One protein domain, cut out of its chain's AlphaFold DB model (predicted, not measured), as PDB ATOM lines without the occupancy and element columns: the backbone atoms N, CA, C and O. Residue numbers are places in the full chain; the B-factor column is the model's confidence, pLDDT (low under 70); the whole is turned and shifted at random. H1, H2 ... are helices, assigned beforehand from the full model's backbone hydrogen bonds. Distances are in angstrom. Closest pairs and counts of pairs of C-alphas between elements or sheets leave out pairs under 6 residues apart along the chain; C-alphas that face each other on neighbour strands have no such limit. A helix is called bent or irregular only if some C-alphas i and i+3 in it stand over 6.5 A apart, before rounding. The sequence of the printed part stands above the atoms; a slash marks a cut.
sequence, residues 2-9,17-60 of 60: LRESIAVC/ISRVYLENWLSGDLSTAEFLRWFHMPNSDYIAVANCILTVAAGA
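Overview. This is residues 2 to 9 and 17 to 60 of the 60 residues of the protein "Pyruvate carboxyltransferase domain-containing protein" of Denitrobaculum tricleocarpae (UniProt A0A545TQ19). Two pairs of short helices, H1 with H4 and H2 with H3, make a small compact cluster; in each pair the helices run opposite ways, and the pairs are joined where residues 46 to 50 of H4 pack on H3. The side between H1 and H2 is left open, with no C-alphas of the two within 8 A. The printed part has 52 residues with four named helices, H1, H2, H3 and H4 along the chain, and no named strand; its class is all helix. The whole is compact, with a radius of gyration of the C-alphas of 10.0 A and a rounded outline spanning 26 by 23 by 16 A.

Arrangement. Start at H1, residues 2 to 9, and look from Ile 6 to Ile 53 in H4, residues 46 to 58: their C-alphas, the closest of the two helices, are 5.4 A apart. H1 and H4 touch and run opposite ways at a steep tilt of 37 degrees, only just beyond shallow. Go on to H2, residues 17 to 27, which is apart from H1, but only just, at 8.1 A. H2 touches H3, residues 32 to 39, in a helical hairpin with a shallow tilt of 20 degrees; the closest C-alphas, of Ser 18 and Phe 39, are 4.8 A apart. H3 and H4 form a second helical hairpin, with a shallow tilt of 30 degrees, and H4 touches H3 with residues 46 to 50 alone; the closest C-alphas, of Leu 36 and Ala 50, are 6.4 A apart. With 2 of these 3 touching pairs at a shallow tilt, the helix packing is mostly aligned, but only just. H2 and H4 are near each other, with 5 pairs of C-alphas within 10 A, while H1 and H3 are apart. In H2, H3 and H4 every O i to N i+4 pair is within hydrogen-bond range; in H1 it is 1 of 4, beside 3 of 5 O i to N i+3 pairs.

Along the chain. Find C-alpha 2 at (12.976, -23.757, 31.592); from there H1 runs 11.9 A to Cys 9, neither bent nor irregular, but only just, with C-alphas 5 and 8 6.5 A apart. H2 begins at C-alpha 17, (-5.139, -27.898, 39.999), and runs 15.5 A to Ser 27. H3 runs 10.2 A from Thr 32 to Phe 39. H4, the longest helix, runs 18.3 A from Tyr 46 to Ala 58, whose C-alpha is at (14.033, -15.113, 36.034).

Size, cuts and confidence. The C-alphas farthest apart, of Pro 42 and Ala 60, are 27.1 A from each other. Residues 10 to 16 are not printed, and across this cut C-alphas 9 and 17 are 16.8 A apart. The link from H2 to H3 is tight and that from H3 to H4 is short. Mean pLDDT of the printed part of this model is 95.1, and no printed residue is under 70.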
ATOM      1  N   LEU A   2      13.757 -24.321  30.462       85.88
ATOM      2  CA  LEU A   2      12.976 -23.757  31.592       85.88
ATOM      3  C   LEU A   2      12.230 -24.809  32.440       85.88
ATOM      4  O   LEU A   2      12.320 -24.797  33.663       85.88
ATOM      5  N   ARG A   3      11.530 -25.754  31.792       87.94
ATOM      6  CA  ARG A   3      10.795 -26.834  32.480       87.94
ATOM      7  C   ARG A   3      11.693 -27.743  33.324       87.94
ATOM      8  O   ARG A   3      11.263 -28.203  34.373       87.94
ATOM      9  N   GLU A   4      12.914 -27.998  32.865       89.06
ATOM     10  CA  GLU A   4      13.894 -28.810  33.596       89.06
ATOM     11  C   GLU A   4      14.460 -28.014  34.772       89.06
ATOM     12  O   GLU A   4      14.559 -28.546  35.873       89.06
ATOM     13  N   SER A   5      14.736 -26.722  34.571       91.25
ATOM     14  CA  SER A   5      15.234 -25.841  35.626       91.25
ATOM     15  C   SER A   5      14.245 -25.728  36.787       91.25
ATOM     16  O   SER A   5      14.648 -25.855  37.936       91.25
ATOM     17  N   ILE A   6      12.944 -25.545  36.526       94.88
ATOM     18  CA  ILE A   6      11.948 -25.389  37.602       94.88
ATOM     19  C   ILE A   6      11.629 -26.696  38.341       94.88
ATOM     20  O   ILE A   6      11.036 -26.650  39.418       94.88
ATOM     21  N   ALA A   7      12.001 -27.857  37.787       94.19
ATOM     22  CA  ALA A   7      11.701 -29.153  38.393       94.19
ATOM     23  C   ALA A   7      12.314 -29.288  39.796       94.19
ATOM     24  O   ALA A   7      11.734 -29.955  40.647       94.19
ATOM     25  N   VAL A   8      13.421 -28.584  40.067       95.44
ATOM     26  CA  VAL A   8      14.078 -28.534  41.385       95.44
ATOM     27  C   VAL A   8      13.200 -27.917  42.482       95.44
ATOM     28  O   VAL A   8      13.422 -28.177  43.659       95.44
ATOM     29  N   CYS A   9      12.214 -27.097  42.106       96.62
ATOM     30  CA  CYS A   9      11.301 -26.439  43.036       96.62
ATOM     31  C   CYS A   9      10.054 -27.278  43.340       96.62
ATOM     32  O   CYS A   9       9.338 -26.983  44.297       96.62
ATOM     33  N   ILE A  17      -4.777 -29.268  40.405       97.38
ATOM     34  CA  ILE A  17      -5.139 -27.898  39.999       97.38
ATOM     35  C   ILE A  17      -3.928 -26.948  39.957       97.38
ATOM     36  O   ILE A  17      -3.822 -26.133  39.048       97.38
ATOM     37  N   SER A  18      -2.966 -27.094  40.874       97.94
ATOM     38  CA  SER A  18      -1.725 -26.308  40.855       97.94
ATOM     39  C   SER A  18      -0.872 -26.659  39.635       97.94
ATOM     40  O   SER A  18      -0.228 -25.779  39.073       97.94
ATOM     41  N   ARG A  19      -0.915 -27.919  39.171       97.38
ATOM     42  CA  ARG A  19      -0.300 -28.330  37.900       97.38
ATOM     43  C   ARG A  19      -0.925 -27.610  36.705       97.38
ATOM     44  O   ARG A  19      -0.176 -27.118  35.873       97.38
ATOM     45  N   VAL A  20      -2.253 -27.489  36.653       98.00
ATOM     46  CA  VAL A  20      -2.944 -26.747  35.581       98.00
ATOM     47  C   VAL A  20      -2.507 -25.280  35.558       98.00
ATOM     48  O   VAL A  20      -2.137 -24.767  34.506       98.00
ATOM     49  N   TYR A  21      -2.471 -24.606  36.713       98.44
ATOM     50  CA  TYR A  21      -2.001 -23.215  36.775       98.44
ATOM     51  C   TYR A  21      -0.530 -23.065  36.379       98.44
ATOM     52  O   TYR A  21      -0.181 -22.106  35.695       98.44
ATOM     53  N   LEU A  22       0.326 -24.013  36.773       97.56
ATOM     54  CA  LEU A  22       1.724 -24.038  36.349       97.56
ATOM     55  C   LEU A  22       1.850 -24.206  34.832       97.56
ATOM     56  O   LEU A  22       2.638 -23.508  34.204       97.56
ATOM     57  N   GLU A  23       1.086 -25.116  34.236       97.44
ATOM     58  CA  GLU A  23       1.119 -25.363  32.794       97.44
ATOM     59  C   GLU A  23       0.631 -24.152  31.994       97.44
ATOM     60  O   GLU A  23       1.317 -23.776  31.045       97.44
ATOM     61  N   ASN A  24      -0.452 -23.500  32.425       98.06
ATOM     62  CA  ASN A  24      -0.963 -22.278  31.794       98.06
ATOM     63  C   ASN A  24       0.004 -21.092  31.945       98.06
ATOM     64  O   ASN A  24       0.142 -20.271  31.043       98.06
ATOM     65  N   TRP A  25       0.702 -20.981  33.079       97.81
ATOM     66  CA  TRP A  25       1.737 -19.957  33.244       97.81
ATOM     67  C   TRP A  25       2.940 -20.225  32.332       97.81
ATOM     68  O   TRP A  25       3.435 -19.315  31.674       97.81
ATOM     69  N   LEU A  26       3.367 -21.487  32.216       95.88
ATOM     70  CA  LEU A  26       4.459 -21.888  31.325       95.88
ATOM     71  C   LEU A  26       4.122 -21.745  29.834       95.88
ATOM     72  O   LEU A  26       5.045 -21.604  29.035       95.88
ATOM     73  N   SER A  27       2.846 -21.828  29.446       96.19
ATOM     74  CA  SER A  27       2.406 -21.561  28.068       96.19
ATOM     75  C   SER A  27       2.232 -20.069  27.769       96.19
ATOM     76  O   SER A  27       2.148 -19.701  26.600       96.19
ATOM     77  N   GLY A  28       2.226 -19.212  28.796       96.06
ATOM     78  CA  GLY A  28       1.966 -17.775  28.670       96.06
ATOM     79  C   GLY A  28       0.480 -17.399  28.685       96.06
ATOM     80  O   GLY A  28       0.160 -16.220  28.560       96.06
ATOM     81  N   ASP A  29      -0.418 -18.367  28.886       97.94
ATOM     82  CA  ASP A  29      -1.872 -18.159  28.950       97.94
ATOM     83  C   ASP A  29      -2.342 -17.627  30.316       97.94
ATOM     84  O   ASP A  29      -3.499 -17.237  30.477       97.94
ATOM     85  N   LEU A  30      -1.457 -17.620  31.317       97.81
ATOM     86  CA  LEU A  30      -1.710 -17.112  32.663       97.81
ATOM     87  C   LEU A  30      -0.630 -16.098  33.050       97.81
ATOM     88  O   LEU A  30       0.563 -16.397  32.975       97.81
ATOM     89  N   SER A  31      -1.024 -14.911  33.515       97.81
ATOM     90  CA  SER A  31      -0.051 -13.916  33.977       97.81
ATOM     91  C   SER A  31       0.676 -14.375  35.248       97.81
ATOM     92  O   SER A  31       0.140 -15.140  36.051       97.81
ATOM     93  N   THR A  32       1.886 -13.863  35.501       97.06
ATOM     94  CA  THR A  32       2.626 -14.158  36.745       97.06
ATOM     95  C   THR A  32       1.842 -13.771  38.006       97.06
ATOM     96  O   THR A  32       1.909 -14.474  39.012       97.06
ATOM     97  N   ALA A  33       1.065 -12.684  37.960       96.88
ATOM     98  CA  ALA A  33       0.234 -12.258  39.087       96.88
ATOM     99  C   ALA A  33      -0.897 -13.261  39.378       96.88
ATOM    100  O   ALA A  33      -1.165 -13.584  40.535       96.88
ATOM    101  N   GLU A  34      -1.538 -13.789  38.335       97.94
ATOM    102  CA  GLU A  34      -2.565 -14.825  38.471       97.94
ATOM    103  C   GLU A  34      -1.974 -16.171  38.886       97.94
ATOM    104  O   GLU A  34      -2.553 -16.849  39.732       97.94
ATOM    105  N   PHE A  35      -0.804 -16.538  38.358       98.19
ATOM    106  CA  PHE A  35      -0.066 -17.720  38.798       98.19
ATOM    107  C   PHE A  35       0.205 -17.668  40.305       98.19
ATOM    108  O   PHE A  35      -0.185 -18.589  41.023       98.19
ATOM    109  N   LEU A  36       0.784 -16.565  40.795       95.88
ATOM    110  CA  LEU A  36       1.038 -16.368  42.222       95.88
ATOM    111  C   LEU A  36      -0.242 -16.457  43.046       95.88
ATOM    112  O   LEU A  36      -0.227 -17.068  44.105       95.88
ATOM    113  N   ARG A  37      -1.352 -15.896  42.558       95.88
ATOM    114  CA  ARG A  37      -2.634 -15.931  43.265       95.88
ATOM    115  C   ARG A  37      -3.215 -17.339  43.368       95.88
ATOM    116  O   ARG A  37      -3.748 -17.693  44.414       95.88
ATOM    117  N   TRP A  38      -3.197 -18.107  42.281       97.81
ATOM    118  CA  TRP A  38      -3.987 -19.336  42.181       97.81
ATOM    119  C   TRP A  38      -3.202 -20.606  42.499       97.81
ATOM    120  O   TRP A  38      -3.773 -21.558  43.034       97.81
ATOM    121  N   PHE A  39      -1.897 -20.628  42.227       98.25
ATOM    122  CA  PHE A  39      -1.076 -21.831  42.356       98.25
ATOM    123  C   PHE A  39      -1.079 -22.413  43.777       98.25
ATOM    124  O   PHE A  39      -1.152 -23.634  43.938       98.25
ATOM    125  N   HIS A  40      -1.055 -21.552  44.799       96.12
ATOM    126  CA  HIS A  40      -1.002 -21.957  46.206       96.12
ATOM    127  C   HIS A  40      -2.369 -22.052  46.897       96.12
ATOM    128  O   HIS A  40      -2.439 -22.341  48.089       96.12
ATOM    129  N   MET A  41      -3.474 -21.788  46.198       96.19
ATOM    130  CA  MET A  41      -4.807 -21.824  46.814       96.19
ATOM    131  C   MET A  41      -5.177 -23.178  47.444       96.19
ATOM    132  O   MET A  41      -5.786 -23.170  48.511       96.19
ATOM    133  N   PRO A  42      -4.821 -24.337  46.854       94.81
ATOM    134  CA  PRO A  42      -5.125 -25.638  47.455       94.81
ATOM    135  C   PRO A  42      -4.257 -25.963  48.673       94.81
ATOM    136  O   PRO A  42      -4.644 -26.793  49.490       94.81
ATOM    137  N   ASN A  43      -3.065 -25.366  48.757       92.25
ATOM    138  CA  ASN A  43      -2.121 -25.567  49.847       92.25
ATOM    139  C   ASN A  43      -1.182 -24.355  49.959       92.25
ATOM    140  O   ASN A  43      -0.381 -24.103  49.058       92.25
ATOM    141  N   SER A  44      -1.237 -23.647  51.089       94.19
ATOM    142  CA  SER A  44      -0.382 -22.488  51.372       94.19
ATOM    143  C   SER A  44       1.116 -22.797  51.350       94.19
ATOM    144  O   SER A  44       1.903 -21.899  51.060       94.19
ATOM    145  N   ASP A  45       1.536 -24.046  51.575       94.56
ATOM    146  CA  ASP A  45       2.952 -24.442  51.486       94.56
ATOM    147  C   ASP A  45       3.529 -24.198  50.080       94.56
ATOM    148  O   ASP A  45       4.730 -23.993  49.896       94.56
ATOM    149  N   TYR A  46       2.665 -24.154  49.063       97.12
ATOM    150  CA  TYR A  46       3.055 -23.878  47.684       97.12
ATOM    151  C   TYR A  46       3.412 -22.409  47.425       97.12
ATOM    152  O   TYR A  46       3.904 -22.104  46.341       97.12
ATOM    153  N   ILE A  47       3.246 -21.501  48.394       96.69
ATOM    154  CA  ILE A  47       3.766 -20.127  48.293       96.69
ATOM    155  C   ILE A  47       5.291 -20.158  48.108       96.69
ATOM    156  O   ILE A  47       5.827 -19.499  47.217       96.69
ATOM    157  N   ALA A  48       5.997 -20.969  48.903       96.75
ATOM    158  CA  ALA A  48       7.447 -21.119  48.785       96.75
ATOM    159  C   ALA A  48       7.847 -21.749  47.438       96.75
ATOM    160  O   ALA A  48       8.811 -21.314  46.808       96.75
ATOM    161  N   VAL A  49       7.059 -22.720  46.962       97.56
ATOM    162  CA  VAL A  49       7.253 -23.365  45.655       97.56
ATOM    163  C   VAL A  49       7.093 -22.356  44.515       97.56
ATOM    164  O   VAL A  49       7.958 -22.283  43.645       97.56
ATOM    165  N   ALA A  50       6.039 -21.534  44.532       97.00
ATOM    166  CA  ALA A  50       5.807 -20.506  43.517       97.00
ATOM    167  C   ALA A  50       6.958 -19.490  43.459       97.00
ATOM    168  O   ALA A  50       7.448 -19.171  42.378       97.00
ATOM    169  N   ASN A  51       7.446 -19.040  44.619       96.94
ATOM    170  CA  ASN A  51       8.582 -18.120  44.696       96.94
ATOM    171  C   ASN A  51       9.878 -18.740  44.148       96.94
ATOM    172  O   ASN A  51      10.620 -18.069  43.425       96.94
ATOM    173  N   CYS A  52      10.138 -20.020  44.440       97.69
ATOM    174  CA  CYS A  52      11.272 -20.750  43.866       97.69
ATOM    175  C   CYS A  52      11.174 -20.803  42.335       97.69
ATOM    176  O   CYS A  52      12.132 -20.447  41.650       97.69
ATOM    177  N   ILE A  53      10.002 -21.167  41.797       97.38
ATOM    178  CA  ILE A  53       9.759 -21.250  40.348       97.38
ATOM    179  C   ILE A  53      10.062 -19.912  39.667       97.38
ATOM    180  O   ILE A  53      10.786 -19.894  38.673       97.38
ATOM    181  N   LEU A  54       9.560 -18.797  40.207       96.00
ATOM    182  CA  LEU A  54       9.801 -17.469  39.632       96.00
ATOM    183  C   LEU A  54      11.270 -17.054  39.703       96.00
ATOM    184  O   LEU A  54      11.785 -16.474  38.751       96.00
ATOM    185  N   THR A  55      11.950 -17.376  40.804       96.44
ATOM    186  CA  THR A  55      13.379 -17.084  40.970       96.44
ATOM    187  C   THR A  55      14.210 -17.829  39.929       96.44
ATOM    188  O   THR A  55      15.055 -17.230  39.270       96.44
ATOM    189  N   VAL A  56      13.939 -19.124  39.741       95.69
ATOM    190  CA  VAL A  56      14.620 -19.944  38.732       95.69
ATOM    191  C   VAL A  56      14.291 -19.458  37.322       95.69
ATOM    192  O   VAL A  56      15.190 -19.347  36.497       95.69
ATOM    193  N   ALA A  57      13.029 -19.132  37.046       92.50
ATOM    194  CA  ALA A  57      12.597 -18.675  35.730       92.50
ATOM    195  C   ALA A  57      13.182 -17.312  35.333       92.50
ATOM    196  O   ALA A  57      13.451 -17.097  34.160       92.50
ATOM    197  N   ALA A  58      13.402 -16.408  36.291       89.94
ATOM    198  CA  ALA A  58      14.033 -15.113  36.034       89.94
ATOM    199  C   ALA A  58      15.536 -15.217  35.708       89.94
ATOM    200  O   ALA A  58      16.096 -14.280  35.141       89.94
ATOM    201  N   GLY A  59      16.189 -16.322  36.084       83.31
ATOM    202  CA  GLY A  59      17.601 -16.589  35.792       83.31
ATOM    203  C   GLY A  59      17.845 -17.586  34.654       83.31
ATOM    204  O   GLY A  59      19.004 -17.927  34.416       83.31
ATOM    205  N   ALA A  60      16.784 -18.087  34.010       72.50
ATOM    206  CA  ALA A  60      16.827 -19.113  32.963       72.50
ATOM    207  C   ALA A  60      16.794 -18.536  31.540       72.50
ATOM    208  O   ALA A  60      16.333 -17.388  31.360       72.50
TER     209      ALA A  60